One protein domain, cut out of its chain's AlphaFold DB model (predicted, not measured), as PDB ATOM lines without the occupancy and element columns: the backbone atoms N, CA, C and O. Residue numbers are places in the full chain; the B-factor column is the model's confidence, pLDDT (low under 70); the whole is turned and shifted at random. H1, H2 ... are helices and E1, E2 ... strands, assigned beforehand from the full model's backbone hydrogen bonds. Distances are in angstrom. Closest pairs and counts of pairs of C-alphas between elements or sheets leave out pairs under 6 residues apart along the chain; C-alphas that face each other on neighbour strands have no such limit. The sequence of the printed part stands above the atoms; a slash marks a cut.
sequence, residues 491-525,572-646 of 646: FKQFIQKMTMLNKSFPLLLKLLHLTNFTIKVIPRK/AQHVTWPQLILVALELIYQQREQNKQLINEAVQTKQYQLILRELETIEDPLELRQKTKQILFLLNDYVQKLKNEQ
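Overview. This is residues 491 to 525 and 572 to 646 of the 646 residues of an uncharacterized protein of Paramecium tetraurelia (UniProt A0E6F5). A small two-stranded hairpin, E1 and E2, sits between helices H3 and H5, in a cluster of mostly crossed helices. The long helix H6 runs beside H3 and crosses H4 and H5, while H1 packs on the side of H3 away from H6, and the short H2 packs on H4. The printed part has 110 residues with six named helices and two named strands, in the order H1, H2, E1, E2, H3, H4, H5, H6; the sheet, order E1 - E2, is antiparallel and the class is mostly helix. It is compact, with a radius of gyration of the C-alphas of 13.5 A, and spans 45 by 31 by 29 A.

Along the chain. Find C-alpha 512 at (12.942, 0.030, -18.975), where E1, residues 512 to 514, begins; E2 is residues 519 to 521. Look next for H3, residues 577 to 590, 19.9 A long, and H5, residues 606 to 616, 15.4 A. H6, residues 623 to 644, runs 31.3 A from C-alpha 623 at (14.663, -16.954, -26.426) to C-alpha 644 at (1.565, 7.157, -41.526). H4 is residues 596 to 603, H1 is residues 491 to 500, 14.1 A long, and H2 is residues 506 to 510.

Arrangement. Look first at the hairpin E1 and E2, antiparallel at 142 degrees: N 513 and O 520 are within hydrogen-bond range at 2.8 A, N 520 and O 513 at 2.9 A. The closest C-alphas of E2 and H3 are those of Ile 519 and Pro 578, 6.6 A apart; those of E1 and H5 are Leu 514 and Ile 611, 6.4 A. The hub, H6, touches H3 closest at C-alphas 628 and 582, 5.4 A, the same way at a shallow tilt of 32 degrees, only just short of steep. With residues 635 to 639 alone it touches H4 at a steep tilt of 64 degrees, opposite ways, closest at C-alphas 639 and 600, 5.9 A. With residues 629 to 633 alone it only just touches H5, with 3 pairs of C-alphas within 8 A, the closest being 629 and 615, 6.7 A. H1 touches H3 at a steep tilt of 50 degrees, closest at C-alphas 499 and 584, 5.9 A; H1 and H6 are apart. H2 touches H4, closest at C-alphas 510 and 602, 5.5 A. In H1, H3, H4 and H5 every O i to N i+4 pair is within hydrogen-bond range; H6 has 17 of 18, and H2 has 0 of 1 but 2 of 2 O i to N i+3 pairs.

Size, cuts and confidence. The two C-alphas farthest apart are those of Gln 573 and Gln 646, 45.7 A. Residues 526 to 571 are cut out, and C-alphas 525 and 572 stand 24.8 A apart across the cut. Of the links printed whole, none is long. Mean pLDDT of the printed part is 75.5; look for values under 70 in 31 residues, among them 513 to 519, 572 to 576 and 614 to 625.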
ATOM      1  N   PHE A 491       6.881  -1.751  -6.104       81.19
ATOM      2  CA  PHE A 491       6.694  -1.737  -7.558       81.19
ATOM      3  C   PHE A 491       6.787  -3.122  -8.236       81.19
ATOM      4  O   PHE A 491       6.019  -3.381  -9.159       81.19
ATOM      5  N   LYS A 492       7.656  -4.043  -7.780       78.75
ATOM      6  CA  LYS A 492       7.722  -5.413  -8.337       78.75
ATOM      7  C   LYS A 492       6.392  -6.142  -8.134       78.75
ATOM      8  O   LYS A 492       5.834  -6.684  -9.084       78.75
ATOM      9  N   GLN A 493       5.868  -6.108  -6.909       77.19
ATOM     10  CA  GLN A 493       4.600  -6.750  -6.562       77.19
ATOM     11  C   GLN A 493       3.397  -6.060  -7.213       77.19
ATOM     12  O   GLN A 493       2.430  -6.733  -7.556       77.19
ATOM     13  N   PHE A 494       3.464  -4.744  -7.451       84.06
ATOM     14  CA  PHE A 494       2.463  -4.050  -8.260       84.06
ATOM     15  C   PHE A 494       2.407  -4.619  -9.684       84.06
ATOM     16  O   PHE A 494       1.334  -5.024 -10.125       84.06
ATOM     17  N   ILE A 495       3.547  -4.714 -10.383       85.50
ATOM     18  CA  ILE A 495       3.585  -5.268 -11.746       85.50
ATOM     19  C   ILE A 495       3.176  -6.751 -11.745       85.50
ATOM     20  O   ILE A 495       2.368  -7.140 -12.579       85.50
ATOM     21  N   GLN A 496       3.618  -7.548 -10.766       83.50
ATOM     22  CA  GLN A 496       3.201  -8.951 -10.595       83.50
ATOM     23  C   GLN A 496       1.683  -9.097 -10.391       83.50
ATOM     24  O   GLN A 496       1.060  -9.967 -10.996       83.50
ATOM     25  N   LYS A 497       1.053  -8.214  -9.603       81.75
ATOM     26  CA  LYS A 497      -0.409  -8.194  -9.443       81.75
ATOM     27  C   LYS A 497      -1.120  -7.724 -10.715       81.75
ATOM     28  O   LYS A 497      -2.205  -8.210 -11.012       81.75
ATOM     29  N   MET A 498      -0.530  -6.802 -11.475       83.56
ATOM     30  CA  MET A 498      -1.079  -6.344 -12.754       83.56
ATOM     31  C   MET A 498      -1.042  -7.451 -13.817       83.56
ATOM     32  O   MET A 498      -2.066  -7.686 -14.459       83.56
ATOM     33  N   THR A 499       0.061  -8.203 -13.935       83.50
ATOM     34  CA  THR A 499       0.144  -9.355 -14.848       83.50
ATOM     35  C   THR A 499      -0.790 -10.487 -14.420       83.50
ATOM     36  O   THR A 499      -1.538 -10.984 -15.251       83.50
ATOM     37  N   MET A 500      -0.854 -10.830 -13.124       80.19
ATOM     38  CA  MET A 500      -1.810 -11.824 -12.594       80.19
ATOM     39  C   MET A 500      -3.285 -11.448 -12.823       80.19
ATOM     40  O   MET A 500      -4.142 -12.325 -12.873       80.19
ATOM     41  N   LEU A 501      -3.597 -10.156 -12.955       82.81
ATOM     42  CA  LEU A 501      -4.942  -9.656 -13.260       82.81
ATOM     43  C   LEU A 501      -5.161  -9.376 -14.759       82.81
ATOM     44  O   LEU A 501      -6.162  -8.742 -15.098       82.81
ATOM     45  N   ASN A 502      -4.242  -9.805 -15.637       80.38
ATOM     46  CA  ASN A 502      -4.248  -9.563 -17.086       80.38
ATOM     47  C   ASN A 502      -4.435  -8.081 -17.465       80.38
ATOM     48  O   ASN A 502      -5.152  -7.741 -18.408       80.38
ATOM     49  N   LYS A 503      -3.796  -7.171 -16.719       85.19
ATOM     50  CA  LYS A 503      -3.864  -5.719 -16.945       85.19
ATOM     51  C   LYS A 503      -2.508  -5.174 -17.371       85.19
ATOM     52  O   LYS A 503      -1.524  -5.270 -16.642       85.19
ATOM     53  N   SER A 504      -2.482  -4.557 -18.546       89.38
ATOM     54  CA  SER A 504      -1.333  -3.804 -19.050       89.38
ATOM     55  C   SER A 504      -0.959  -2.621 -18.140       89.38
ATOM     56  O   SER A 504      -1.799  -2.048 -17.442       89.38
ATOM     57  N   PHE A 505       0.323  -2.236 -18.159       90.81
ATOM     58  CA  PHE A 505       0.822  -1.047 -17.459       90.81
ATOM     59  C   PHE A 505       1.895  -0.305 -18.286       90.81
ATOM     60  O   PHE A 505       3.093  -0.451 -18.023       90.81
ATOM     61  N   PRO A 506       1.510   0.506 -19.295       88.31
ATOM     62  CA  PRO A 506       2.450   1.087 -20.264       88.31
ATOM     63  C   PRO A 506       3.552   1.970 -19.670       88.31
ATOM     64  O   PRO A 506       4.614   2.104 -20.270       88.31
ATOM     65  N   LEU A 507       3.355   2.552 -18.481       87.25
ATOM     66  CA  LEU A 507       4.393   3.350 -17.814       87.25
ATOM     67  C   LEU A 507       5.653   2.533 -17.469       87.25
ATOM     68  O   LEU A 507       6.718   3.128 -17.305       87.25
ATOM     69  N   LEU A 508       5.572   1.194 -17.449       87.94
ATOM     70  CA  LEU A 508       6.743   0.315 -17.381       87.94
ATOM     71  C   LEU A 508       7.753   0.630 -18.500       87.94
ATOM     72  O   LEU A 508       8.948   0.709 -18.221       87.94
ATOM     73  N   LEU A 509       7.285   0.909 -19.725       86.19
ATOM     74  CA  LEU A 509       8.120   1.242 -20.890       86.19
ATOM     75  C   LEU A 509       9.061   2.431 -20.619       86.19
ATOM     76  O   LEU A 509      10.206   2.429 -21.062       86.19
ATOM     77  N   LYS A 510       8.607   3.427 -19.842       83.88
ATOM     78  CA  LYS A 510       9.381   4.639 -19.496       83.88
ATOM     79  C   LYS A 510      10.461   4.388 -18.420       83.88
ATOM     80  O   LYS A 510      11.324   5.246 -18.205       83.88
ATOM     81  N   LEU A 511      10.424   3.224 -17.760       80.44
ATOM     82  CA  LEU A 511      11.392   2.760 -16.754       80.44
ATOM     83  C   LEU A 511      12.364   1.689 -17.269       80.44
ATOM     84  O   LEU A 511      13.360   1.415 -16.590       80.44
ATOM     85  N   LEU A 512      12.069   1.052 -18.408       79.19
ATOM     86  CA  LEU A 512      12.942   0.030 -18.975       79.19
ATOM     87  C   LEU A 512      14.307   0.627 -19.330       79.19
ATOM     88  O   LEU A 512      14.428   1.747 -19.831       79.19
ATOM     89  N   HIS A 513      15.347  -0.151 -19.063       69.62
ATOM     90  CA  HIS A 513      16.726   0.165 -19.378       69.62
ATOM     91  C   HIS A 513      17.453  -1.116 -19.772       69.62
ATOM     92  O   HIS A 513      17.483  -2.087 -19.011       69.62
ATOM     93  N   LEU A 514      18.081  -1.124 -20.946       60.72
ATOM     94  CA  LEU A 514      18.970  -2.213 -21.325       60.72
ATOM     95  C   LEU A 514      20.285  -2.109 -20.564       60.72
ATOM     96  O   LEU A 514      20.880  -1.046 -20.424       60.72
ATOM     97  N   THR A 515      20.753  -3.235 -20.058       51.44
ATOM     98  CA  THR A 515      22.173  -3.424 -19.766       51.44
ATOM     99  C   THR A 515      22.741  -4.388 -20.796       51.44
ATOM    100  O   THR A 515      21.987  -5.044 -21.514       51.44
ATOM    101  N   ASN A 516      24.070  -4.505 -20.862       42.78
ATOM    102  CA  ASN A 516      24.743  -5.335 -21.870       42.78
ATOM    103  C   ASN A 516      24.235  -6.792 -21.925       42.78
ATOM    104  O   ASN A 516      24.325  -7.403 -22.984       42.78
ATOM    105  N   PHE A 517      23.672  -7.304 -20.824       44.81
ATOM    106  CA  PHE A 517      23.249  -8.701 -20.667       44.81
ATOM    107  C   PHE A 517      21.736  -8.876 -20.410       44.81
ATOM    108  O   PHE A 517      21.164  -9.876 -20.820       44.81
ATOM    109  N   THR A 518      21.057  -7.914 -19.768       56.56
ATOM    110  CA  THR A 518      19.636  -8.037 -19.357       56.56
ATOM    111  C   THR A 518      18.858  -6.724 -19.470       56.56
ATOM    112  O   THR A 518      19.425  -5.640 -19.292       56.56
ATOM    113  N   ILE A 519      17.543  -6.816 -19.703       66.25
ATOM    114  CA  ILE A 519      16.600  -5.697 -19.532       66.25
ATOM    115  C   ILE A 519      16.325  -5.523 -18.033       66.25
ATOM    116  O   ILE A 519      16.092  -6.498 -17.318       66.25
ATOM    117  N   LYS A 520      16.370  -4.282 -17.542       71.31
ATOM    118  CA  LYS A 520      16.140  -3.934 -16.134       71.31
ATOM    119  C   LYS A 520      15.147  -2.782 -16.021       71.31
ATOM    120  O   LYS A 520      15.019  -1.970 -16.931       71.31
ATOM    121  N   VAL A 521      14.482  -2.688 -14.873       75.12
ATOM    122  CA  VAL A 521      13.710  -1.506 -14.465       75.12
ATOM    123  C   VAL A 521      14.632  -0.591 -13.662       75.12
ATOM    124  O   VAL A 521      15.271  -1.056 -12.718       75.12
ATOM    125  N   ILE A 522      14.702   0.697 -14.014       72.62
ATOM    126  CA  ILE A 522      15.416   1.719 -13.232       72.62
ATOM    127  C   ILE A 522      14.401   2.721 -12.660       72.62
ATOM    128  O   ILE A 522      13.665   3.334 -13.438       72.62
ATOM    129  N   PRO A 523      14.356   2.939 -11.330       69.75
ATOM    130  CA  PRO A 523      13.431   3.888 -10.722       69.75
ATOM    131  C   PRO A 523      13.848   5.331 -11.043       69.75
ATOM    132  O   PRO A 523      14.830   5.859 -10.529       69.75
ATOM    133  N   ARG A 524      13.089   5.982 -11.927       74.12
ATOM    134  CA  ARG A 524      13.312   7.368 -12.365       74.12
ATOM    135  C   ARG A 524      12.344   8.285 -11.635       74.12
ATOM    136  O   ARG A 524      11.147   8.144 -11.867       74.12
ATOM    137  N   LYS A 525      12.829   9.232 -10.817       76.00
ATOM    138  CA  LYS A 525      11.988  10.084  -9.944       76.00
ATOM    139  C   LYS A 525      10.732  10.625 -10.649       76.00
ATOM    140  O   LYS A 525       9.638  10.249 -10.252       76.00
ATOM    141  N   ALA A 572       8.760 -12.337  -1.650       42.94
ATOM    142  CA  ALA A 572       7.766 -13.134  -2.352       42.94
ATOM    143  C   ALA A 572       8.420 -13.882  -3.527       42.94
ATOM    144  O   ALA A 572       8.977 -13.272  -4.450       42.94
ATOM    145  N   GLN A 573       8.331 -15.211  -3.469       51.03
ATOM    146  CA  GLN A 573       8.916 -16.149  -4.423       51.03
ATOM    147  C   GLN A 573       8.274 -16.062  -5.835       51.03
ATOM    148  O   GLN A 573       7.278 -15.371  -6.066       51.03
ATOM    149  N   HIS A 574       8.854 -16.821  -6.773       50.12
ATOM    150  CA  HIS A 574       8.261 -17.299  -8.038       50.12
ATOM    151  C   HIS A 574       8.227 -16.420  -9.307       50.12
ATOM    152  O   HIS A 574       7.770 -16.930 -10.325       50.12
ATOM    153  N   VAL A 575       8.728 -15.174  -9.351       54.94
ATOM    154  CA  VAL A 575       8.922 -14.488 -10.661       54.94
ATOM    155  C   VAL A 575      10.197 -13.647 -10.710       54.94
ATOM    156  O   VAL A 575      10.413 -12.776  -9.855       54.94
ATOM    157  N   THR A 576      11.028 -13.859 -11.735       68.12
ATOM    158  CA  THR A 576      12.209 -13.025 -12.019       68.12
ATOM    159  C   THR A 576      11.812 -11.734 -12.748       68.12
ATOM    160  O   THR A 576      10.757 -11.647 -13.377       68.12
ATOM    161  N   TRP A 577      12.640 -10.683 -12.674       75.56
ATOM    162  CA  TRP A 577      12.346  -9.434 -13.396       75.56
ATOM    163  C   TRP A 577      12.261  -9.614 -14.928       75.56
ATOM    164  O   TRP A 577      11.329  -9.051 -15.494       75.56
ATOM    165  N   PRO A 578      13.141 -10.380 -15.608       72.62
ATOM    166  CA  PRO A 578      13.033 -10.622 -17.050       72.62
ATOM    167  C   PRO A 578      11.710 -11.276 -17.473       72.62
ATOM    168  O   PRO A 578      11.040 -10.753 -18.360       72.62
ATOM    169  N   GLN A 579      11.283 -12.348 -16.794       73.69
ATOM    170  CA  GLN A 579       9.999 -13.018 -17.060       73.69
ATOM    171  C   GLN A 579       8.811 -12.074 -16.824       73.69
ATOM    172  O   GLN A 579       7.918 -11.968 -17.661       73.69
ATOM    173  N   LEU A 580       8.826 -11.329 -15.711       80.50
ATOM    174  CA  LEU A 580       7.770 -10.371 -15.380       80.50
ATOM    175  C   LEU A 580       7.681  -9.216 -16.393       80.50
ATOM    176  O   LEU A 580       6.588  -8.734 -16.684       80.50
ATOM    177  N   ILE A 581       8.820  -8.778 -16.939       83.94
ATOM    178  CA  ILE A 581       8.884  -7.755 -17.990       83.94
ATOM    179  C   ILE A 581       8.326  -8.297 -19.307       83.94
ATOM    180  O   ILE A 581       7.566  -7.575 -19.948       83.94
ATOM    181  N   LEU A 582       8.640  -9.542 -19.689       84.94
ATOM    182  CA  LEU A 582       8.080 -10.164 -20.894       84.94
ATOM    183  C   LEU A 582       6.547 -10.210 -20.828       84.94
ATOM    184  O   LEU A 582       5.897  -9.601 -21.672       84.94
ATOM    185  N   VAL A 583       5.971 -10.824 -19.788       84.06
ATOM    186  CA  VAL A 583       4.505 -10.953 -19.645       84.06
ATOM    187  C   VAL A 583       3.817  -9.581 -19.571       84.06
ATOM    188  O   VAL A 583       2.752  -9.371 -20.153       84.06
ATOM    189  N   ALA A 584       4.433  -8.599 -18.902       86.56
ATOM    190  CA  ALA A 584       3.908  -7.235 -18.880       86.56
ATOM    191  C   ALA A 584       3.936  -6.567 -20.268       86.56
ATOM    192  O   ALA A 584       3.005  -5.833 -20.604       86.56
ATOM    193  N   LEU A 585       4.967  -6.815 -21.083       89.88
ATOM    194  CA  LEU A 585       5.073  -6.305 -22.453       89.88
ATOM    195  C   LEU A 585       4.108  -7.003 -23.415       89.88
ATOM    196  O   LEU A 585       3.492  -6.322 -24.234       89.88
ATOM    197  N   GLU A 586       3.915  -8.316 -23.280       89.38
ATOM    198  CA  GLU A 586       2.895  -9.078 -24.014       89.38
ATOM    199  C   GLU A 586       1.501  -8.487 -23.764       89.38
ATOM    200  O   GLU A 586       0.802  -8.143 -24.717       89.38
ATOM    201  N   LEU A 587       1.135  -8.242 -22.499       90.38
ATOM    202  CA  LEU A 587      -0.130  -7.591 -22.138       90.38
ATOM    203  C   LEU A 587      -0.240  -6.152 -22.674       90.38
ATOM    204  O   LEU A 587      -1.312  -5.756 -23.133       90.38
ATOM    205  N   ILE A 588       0.841  -5.360 -22.654       91.81
ATOM    206  CA  ILE A 588       0.860  -4.001 -23.233       91.81
ATOM    207  C   ILE A 588       0.649  -4.044 -24.757       91.81
ATOM    208  O   ILE A 588      -0.071  -3.198 -25.286       91.81
ATOM    209  N   TYR A 589       1.219  -5.026 -25.461       91.19
ATOM    210  CA  TYR A 589       1.059  -5.179 -26.911       91.19
ATOM    211  C   TYR A 589      -0.304  -5.760 -27.319       91.19
ATOM    212  O   TYR A 589      -0.895  -5.323 -28.310       91.19
ATOM    213  N   GLN A 590      -0.847  -6.697 -26.539       90.75
ATOM    214  CA  GLN A 590      -2.215  -7.198 -26.705       90.75
ATOM    215  C   GLN A 590      -3.241  -6.071 -26.499       90.75
ATOM    216  O   GLN A 590      -4.160  -5.917 -27.298       90.75
ATOM    217  N   GLN A 591      -3.051  -5.230 -25.478       91.12
ATOM    218  CA  GLN A 591      -3.960  -4.132 -25.114       91.12
ATOM    219  C   GLN A 591      -3.542  -2.782 -25.735       91.12
ATOM    220  O   GLN A 591      -3.895  -1.717 -25.221       91.12
ATOM    221  N   ARG A 592      -2.775  -2.790 -26.834       90.81
ATOM    222  CA  ARG A 592      -2.128  -1.586 -27.396       90.81
ATOM    223  C   ARG A 592      -3.091  -0.479 -27.839       90.81
ATOM    224  O   ARG A 592      -2.760   0.693 -27.681       90.81
ATOM    225  N   GLU A 593      -4.282  -0.823 -28.333       88.12
ATOM    226  CA  GLU A 593      -5.280   0.161 -28.793       88.12
ATOM    227  C   GLU A 593      -5.805   0.998 -27.615       88.12
ATOM    228  O   GLU A 593      -5.803   2.226 -27.656       88.12
ATOM    229  N   GLN A 594      -6.134   0.333 -26.501       86.44
ATOM    230  CA  GLN A 594      -6.585   0.971 -25.254       86.44
ATOM    231  C   GLN A 594      -5.499   1.851 -24.610       86.44
ATOM    232  O   GLN A 594      -5.798   2.734 -23.811       86.44
ATOM    233  N   ASN A 595      -4.233   1.621 -24.969       84.75
ATOM    234  CA  ASN A 595      -3.059   2.291 -24.417       84.75
ATOM    235  C   ASN A 595      -2.347   3.218 -25.424       84.75
ATOM    236  O   ASN A 595      -1.256   3.711 -25.132       84.75
ATOM    237  N   LYS A 596      -2.951   3.466 -26.598       85.12
ATOM    238  CA  LYS A 596      -2.349   4.127 -27.775       85.12
ATOM    239  C   LYS A 596      -1.557   5.399 -27.445       85.12
ATOM    240  O   LYS A 596      -0.408   5.525 -27.863       85.12
ATOM    241  N   GLN A 597      -2.125   6.303 -26.642       84.38
ATOM    242  CA  GLN A 597      -1.459   7.542 -26.212       84.38
ATOM    243  C   GLN A 597      -0.220   7.275 -25.338       84.38
ATOM    244  O   GLN A 597       0.875   7.735 -25.658       84.38
ATOM    245  N   LEU A 598      -0.360   6.470 -24.277       82.19
ATOM    246  CA  LEU A 598       0.723   6.175 -23.329       82.19
ATOM    247  C   LEU A 598       1.879   5.386 -23.967       82.19
ATOM    248  O   LEU A 598       3.035   5.575 -23.579       82.19
ATOM    249  N   ILE A 599       1.579   4.519 -24.940       85.81
ATOM    250  CA  ILE A 599       2.591   3.810 -25.734       85.81
ATOM    251  C   ILE A 599       3.317   4.799 -26.650       85.81
ATOM    252  O   ILE A 599       4.545   4.829 -26.628       85.81
ATOM    253  N   ASN A 600       2.600   5.660 -27.382       85.31
ATOM    254  CA  ASN A 600       3.209   6.679 -28.246       85.31
ATOM    255  C   ASN A 600       4.158   7.600 -27.449       85.31
ATOM    256  O   ASN A 600       5.328   7.735 -27.803       85.31
ATOM    257  N   GLU A 601       3.715   8.131 -26.303       82.06
ATOM    258  CA  GLU A 601       4.568   8.910 -25.388       82.06
ATOM    259  C   GLU A 601       5.826   8.156 -24.931       82.06
ATOM    260  O   GLU A 601       6.890   8.753 -24.773       82.06
ATOM    261  N   ALA A 602       5.715   6.853 -24.648       79.19
ATOM    262  CA  ALA A 602       6.842   6.051 -24.185       79.19
ATOM    263  C   ALA A 602       7.854   5.782 -25.311       79.19
ATOM    264  O   ALA A 602       9.057   5.972 -25.106       79.19
ATOM    265  N   VAL A 603       7.364   5.412 -26.499       79.69
ATOM    266  CA  VAL A 603       8.165   5.158 -27.709       79.69
ATOM    267  C   VAL A 603       8.879   6.429 -28.189       79.69
ATOM    268  O   VAL A 603      10.016   6.368 -28.654       79.69
ATOM    269  N   GLN A 604       8.269   7.604 -28.005       76.25
ATOM    270  CA  GLN A 604       8.899   8.899 -28.289       76.25
ATOM    271  C   GLN A 604      10.044   9.274 -27.330       76.25
ATOM    272  O   GLN A 604      10.807  10.195 -27.630       76.25
ATOM    273  N   THR A 605      10.218   8.596 -26.187       76.00
ATOM    274  CA  THR A 605      11.328   8.935 -25.284       76.00
ATOM    275  C   THR A 605      12.682   8.606 -25.918       76.00
ATOM    276  O   THR A 605      12.891   7.516 -26.456       76.00
ATOM    277  N   LYS A 606      13.666   9.506 -25.758       72.25
ATOM    278  CA  LYS A 606      15.059   9.268 -26.192       72.25
ATOM    279  C   LYS A 606      15.622   7.943 -25.655       72.25
ATOM    280  O   LYS A 606      16.411   7.299 -26.334       72.25
ATOM    281  N   GLN A 607      15.192   7.509 -24.463       66.75
ATOM    282  CA  GLN A 607      15.585   6.214 -23.903       66.75
ATOM    283  C   GLN A 607      15.044   5.035 -24.717       66.75
ATOM    284  O   GLN A 607      15.803   4.111 -24.990       66.75
ATOM    285  N   TYR A 608      13.762   5.049 -25.093       74.75
ATOM    286  CA  TYR A 608      13.158   3.963 -25.866       74.75
ATOM    287  C   TYR A 608      13.777   3.873 -27.266       74.75
ATOM    288  O   TYR A 608      14.123   2.790 -27.726       74.75
ATOM    289  N   GLN A 609      14.034   5.019 -27.899       78.19
ATOM    290  CA  GLN A 609      14.716   5.088 -29.197       78.19
ATOM    291  C   GLN A 609      16.159   4.558 -29.140       78.19
ATOM    292  O   GLN A 609      16.598   3.878 -30.064       78.19
ATOM    293  N   LEU A 610      16.893   4.822 -28.052       68.69
ATOM    294  CA  LEU A 610      18.208   4.212 -27.814       68.69
ATOM    295  C   LEU A 610      18.094   2.699 -27.574       68.69
ATOM    296  O   LEU A 610      18.874   1.942 -28.141       68.69
ATOM    297  N   ILE A 611      17.099   2.256 -26.799       68.44
ATOM    298  CA  ILE A 611      16.820   0.835 -26.535       68.44
ATOM    299  C   ILE A 611      16.560   0.063 -27.836       68.44
ATOM    300  O   ILE A 611      17.137  -1.004 -28.019       68.44
ATOM    301  N   LEU A 612      15.757   0.608 -28.757       73.31
ATOM    302  CA  LEU A 612      15.518  -0.008 -30.066       73.31
ATOM    303  C   LEU A 612      16.812  -0.130 -30.877       73.31
ATOM    304  O   LEU A 612      17.163  -1.235 -31.269       73.31
ATOM    305  N   ARG A 613      17.568   0.963 -31.056       70.06
ATOM    306  CA  ARG A 613      18.830   0.954 -31.826       70.06
ATOM    307  C   ARG A 613      19.877   0.004 -31.241       70.06
ATOM    308  O   ARG A 613      20.618  -0.645 -31.976       70.06
ATOM    309  N   GLU A 614      19.946  -0.109 -29.914       63.28
ATOM    310  CA  GLU A 614      20.793  -1.114 -29.271       63.28
ATOM    311  C   GLU A 614      20.330  -2.538 -29.617       63.28
ATOM    312  O   GLU A 614      21.169  -3.365 -29.972       63.28
ATOM    313  N   LEU A 615      19.019  -2.812 -29.580       64.94
ATOM    314  CA  LEU A 615      18.437  -4.119 -29.908       64.94
ATOM    315  C   LEU A 615      18.533  -4.493 -31.390       64.94
ATOM    316  O   LEU A 615      18.779  -5.665 -31.675       64.94
ATOM    317  N   GLU A 616      18.339  -3.549 -32.319       63.56
ATOM    318  CA  GLU A 616      18.439  -3.760 -33.776       63.56
ATOM    319  C   GLU A 616      19.733  -4.508 -34.094       63.56
ATOM    320  O   GLU A 616      19.723  -5.569 -34.713       63.56
ATOM    321  N   THR A 617      20.834  -4.006 -33.536       55.38
ATOM    322  CA  THR A 617      22.184  -4.514 -33.778       55.38
ATOM    323  C   THR A 617      22.548  -5.791 -33.009       55.38
ATOM    324  O   THR A 617      23.710  -6.182 -33.057       55.38
ATOM    325  N   ILE A 618      21.657  -6.415 -32.232       52.47
ATOM    326  CA  ILE A 618      21.992  -7.594 -31.407       52.47
ATOM    327  C   ILE A 618      21.254  -8.837 -31.906       52.47
ATOM    328  O   ILE A 618      20.037  -8.951 -31.749       52.47
ATOM    329  N   GLU A 619      22.008  -9.798 -32.435       48.50
ATOM    330  CA  GLU A 619      21.609 -11.205 -32.440       48.50
ATOM    331  C   GLU A 619      21.846 -11.768 -31.033       48.50
ATOM    332  O   GLU A 619      22.954 -11.702 -30.499       48.50
ATOM    333  N   ASP A 620      20.781 -12.252 -30.395       54.00
ATOM    334  CA  ASP A 620      20.778 -12.713 -29.005       54.00
ATOM    335  C   ASP A 620      20.334 -14.184 -28.995       54.00
ATOM    336  O   ASP A 620      19.253 -14.466 -29.513       54.00
ATOM    337  N   PRO A 621      21.103 -15.137 -28.436       49.12
ATOM    338  CA  PRO A 621      20.730 -16.556 -28.431       49.12
ATOM    339  C   PRO A 621      19.647 -16.902 -27.389       49.12
ATOM    340  O   PRO A 621      19.160 -18.027 -27.359       49.12
ATOM    341  N   LEU A 622      19.279 -15.955 -26.520       58.94
ATOM    342  CA  LEU A 622      18.309 -16.142 -25.439       58.94
ATOM    343  C   LEU A 622      16.869 -15.924 -25.915       58.94
ATOM    344  O   LEU A 622      16.461 -14.785 -26.139       58.94
ATOM    345  N   GLU A 623      16.066 -16.989 -25.976       65.31
ATOM    346  CA  GLU A 623      14.663 -16.954 -26.426       65.31
ATOM    347  C   GLU A 623      13.811 -15.909 -25.678       65.31
ATOM    348  O   GLU A 623      13.108 -15.115 -26.302       65.31
ATOM    349  N   LEU A 624      13.923 -15.833 -24.344       63.34
ATOM    350  CA  LEU A 624      13.214 -14.840 -23.526       63.34
ATOM    351  C   LEU A 624      13.543 -13.403 -23.977       63.34
ATOM    352  O   LEU A 624      12.664 -12.543 -24.079       63.34
ATOM    353  N   ARG A 625      14.817 -13.146 -24.292       66.88
ATOM    354  CA  ARG A 625      15.316 -11.835 -24.725       66.88
ATOM    355  C   ARG A 625      14.976 -11.557 -26.190       66.88
ATOM    356  O   ARG A 625      14.654 -10.414 -26.497       66.88
ATOM    357  N   GLN A 626      14.937 -12.577 -27.052       71.81
ATOM    358  CA  GLN A 626      14.403 -12.489 -28.417       71.81
ATOM    359  C   GLN A 626      12.912 -12.126 -28.420       71.81
ATOM    360  O   GLN A 626      12.536 -11.165 -29.083       71.81
ATOM    361  N   LYS A 627      12.074 -12.819 -27.638       75.56
ATOM    362  CA  LYS A 627      10.640 -12.508 -27.494       75.56
ATOM    363  C   LYS A 627      10.430 -11.090 -26.969       75.56
ATOM    364  O   LYS A 627       9.706 -10.297 -27.568       75.56
ATOM    365  N   THR A 628      11.160 -10.715 -25.916       77.50
ATOM    366  CA  THR A 628      11.086  -9.353 -25.364       77.50
ATOM    367  C   THR A 628      11.548  -8.295 -26.379       77.50
ATOM    368  O   THR A 628      10.928  -7.238 -26.491       77.50
ATOM    369  N   LYS A 629      12.596  -8.584 -27.169       78.12
ATOM    370  CA  LYS A 629      13.060  -7.755 -28.294       78.12
ATOM    371  C   LYS A 629      11.958  -7.593 -29.347       78.12
ATOM    372  O   LYS A 629      11.621  -6.463 -29.686       78.12
ATOM    373  N   GLN A 630      11.383  -8.696 -29.830       82.44
ATOM    374  CA  GLN A 630      10.326  -8.716 -30.848       82.44
ATOM    375  C   GLN A 630       9.134  -7.843 -30.441       82.44
ATOM    376  O   GLN A 630       8.692  -7.012 -31.228       82.44
ATOM    377  N   ILE A 631       8.656  -7.954 -29.198       85.12
ATOM    378  CA  ILE A 631       7.506  -7.173 -28.719       85.12
ATOM    379  C   ILE A 631       7.822  -5.670 -28.646       85.12
ATOM    380  O   ILE A 631       6.968  -4.851 -28.980       85.12
ATOM    381  N   LEU A 632       9.048  -5.285 -28.274       86.06
ATOM    382  CA  LEU A 632       9.468  -3.877 -28.277       86.06
ATOM    383  C   LEU A 632       9.526  -3.285 -29.699       86.06
ATOM    384  O   LEU A 632       9.177  -2.112 -29.865       86.06
ATOM    385  N   PHE A 633       9.887  -4.086 -30.713       85.81
ATOM    386  CA  PHE A 633       9.756  -3.700 -32.125       85.81
ATOM    387  C   PHE A 633       8.298  -3.619 -32.565       85.81
ATOM    388  O   PHE A 633       7.885  -2.578 -33.052       85.81
ATOM    389  N   LEU A 634       7.471  -4.631 -32.291       88.00
ATOM    390  CA  LEU A 634       6.046  -4.604 -32.644       88.00
ATOM    391  C   LEU A 634       5.300  -3.401 -32.020       88.00
ATOM    392  O   LEU A 634       4.417  -2.824 -32.652       88.00
ATOM    393  N   LEU A 635       5.688  -2.974 -30.811       86.94
ATOM    394  CA  LEU A 635       5.206  -1.741 -30.170       86.94
ATOM    395  C   LEU A 635       5.718  -0.456 -30.847       86.94
ATOM    396  O   LEU A 635       4.973   0.520 -30.928       86.94
ATOM    397  N   ASN A 636       6.962  -0.441 -31.336       85.81
ATOM    398  CA  ASN A 636       7.489   0.661 -32.142       85.81
ATOM    399  C   ASN A 636       6.771   0.756 -33.491       85.81
ATOM    400  O   ASN A 636       6.298   1.827 -33.852       85.81
ATOM    401  N   ASP A 637       6.665  -0.355 -34.210       85.81
ATOM    402  CA  ASP A 637       6.153  -0.416 -35.577       85.81
ATOM    403  C   ASP A 637       4.663  -0.065 -35.620       85.81
ATOM    404  O   ASP A 637       4.218   0.635 -36.527       85.81
ATOM    405  N   TYR A 638       3.910  -0.453 -34.585       86.56
ATOM    406  CA  TYR A 638       2.567   0.061 -34.316       86.56
ATOM    407  C   TYR A 638       2.559   1.596 -34.209       86.56
ATOM    408  O   TYR A 638       1.801   2.252 -34.917       86.56
ATOM    409  N   VAL A 639       3.447   2.201 -33.410       84.31
ATOM    410  CA  VAL A 639       3.546   3.669 -33.288       84.31
ATOM    411  C   VAL A 639       4.037   4.357 -34.569       84.31
ATOM    412  O   VAL A 639       3.665   5.506 -34.795       84.31
ATOM    413  N   GLN A 640       4.833   3.706 -35.426       82.50
ATOM    414  CA  GLN A 640       5.201   4.283 -36.728       82.50
ATOM    415  C   GLN A 640       4.045   4.195 -37.736       82.50
ATOM    416  O   GLN A 640       3.771   5.182 -38.408       82.50
ATOM    417  N   LYS A 641       3.306   3.075 -37.797       81.44
ATOM    418  CA  LYS A 641       2.086   2.960 -38.624       81.44
ATOM    419  C   LYS A 641       1.063   4.033 -38.259       81.44
ATOM    420  O   LYS A 641       0.614   4.766 -39.130       81.44
ATOM    421  N   LEU A 642       0.845   4.241 -36.961       78.12
ATOM    422  CA  LEU A 642      -0.017   5.300 -36.432       78.12
ATOM    423  C   LEU A 642       0.395   6.741 -36.791       78.12
ATOM    424  O   LEU A 642      -0.393   7.643 -36.532       78.12
ATOM    425  N   LYS A 643       1.594   6.977 -37.342       70.94
ATOM    426  CA  LYS A 643       2.029   8.284 -37.882       70.94
ATOM    427  C   LYS A 643       1.951   8.374 -39.406       70.94
ATOM    428  O   LYS A 643       2.088   9.463 -39.941       70.94
ATOM    429  N   ASN A 644       1.790   7.240 -40.083       64.56
ATOM    430  CA  ASN A 644       1.565   7.157 -41.526       64.56
ATOM    431  C   ASN A 644       0.055   7.088 -41.851       64.56
ATOM    432  O   ASN A 644      -0.337   7.174 -43.009       64.56
ATOM    433  N   GLU A 645      -0.772   6.896 -40.818       55.75
ATOM    434  CA  GLU A 645      -2.242   6.900 -40.817       55.75
ATOM    435  C   GLU A 645      -2.816   8.230 -40.263       55.75
ATOM    436  O   GLU A 645      -3.990   8.293 -39.892       55.75
ATOM    437  N   GLN A 646      -1.980   9.276 -40.158       46.88
ATOM    438  CA  GLN A 646      -2.309  10.635 -39.701       46.88
ATOM    439  C   GLN A 646      -1.800  11.692 -40.683       46.88
ATOM    440  O   GLN A 646      -2.489  12.730 -40.780       46.88
TER     441      GLN A 646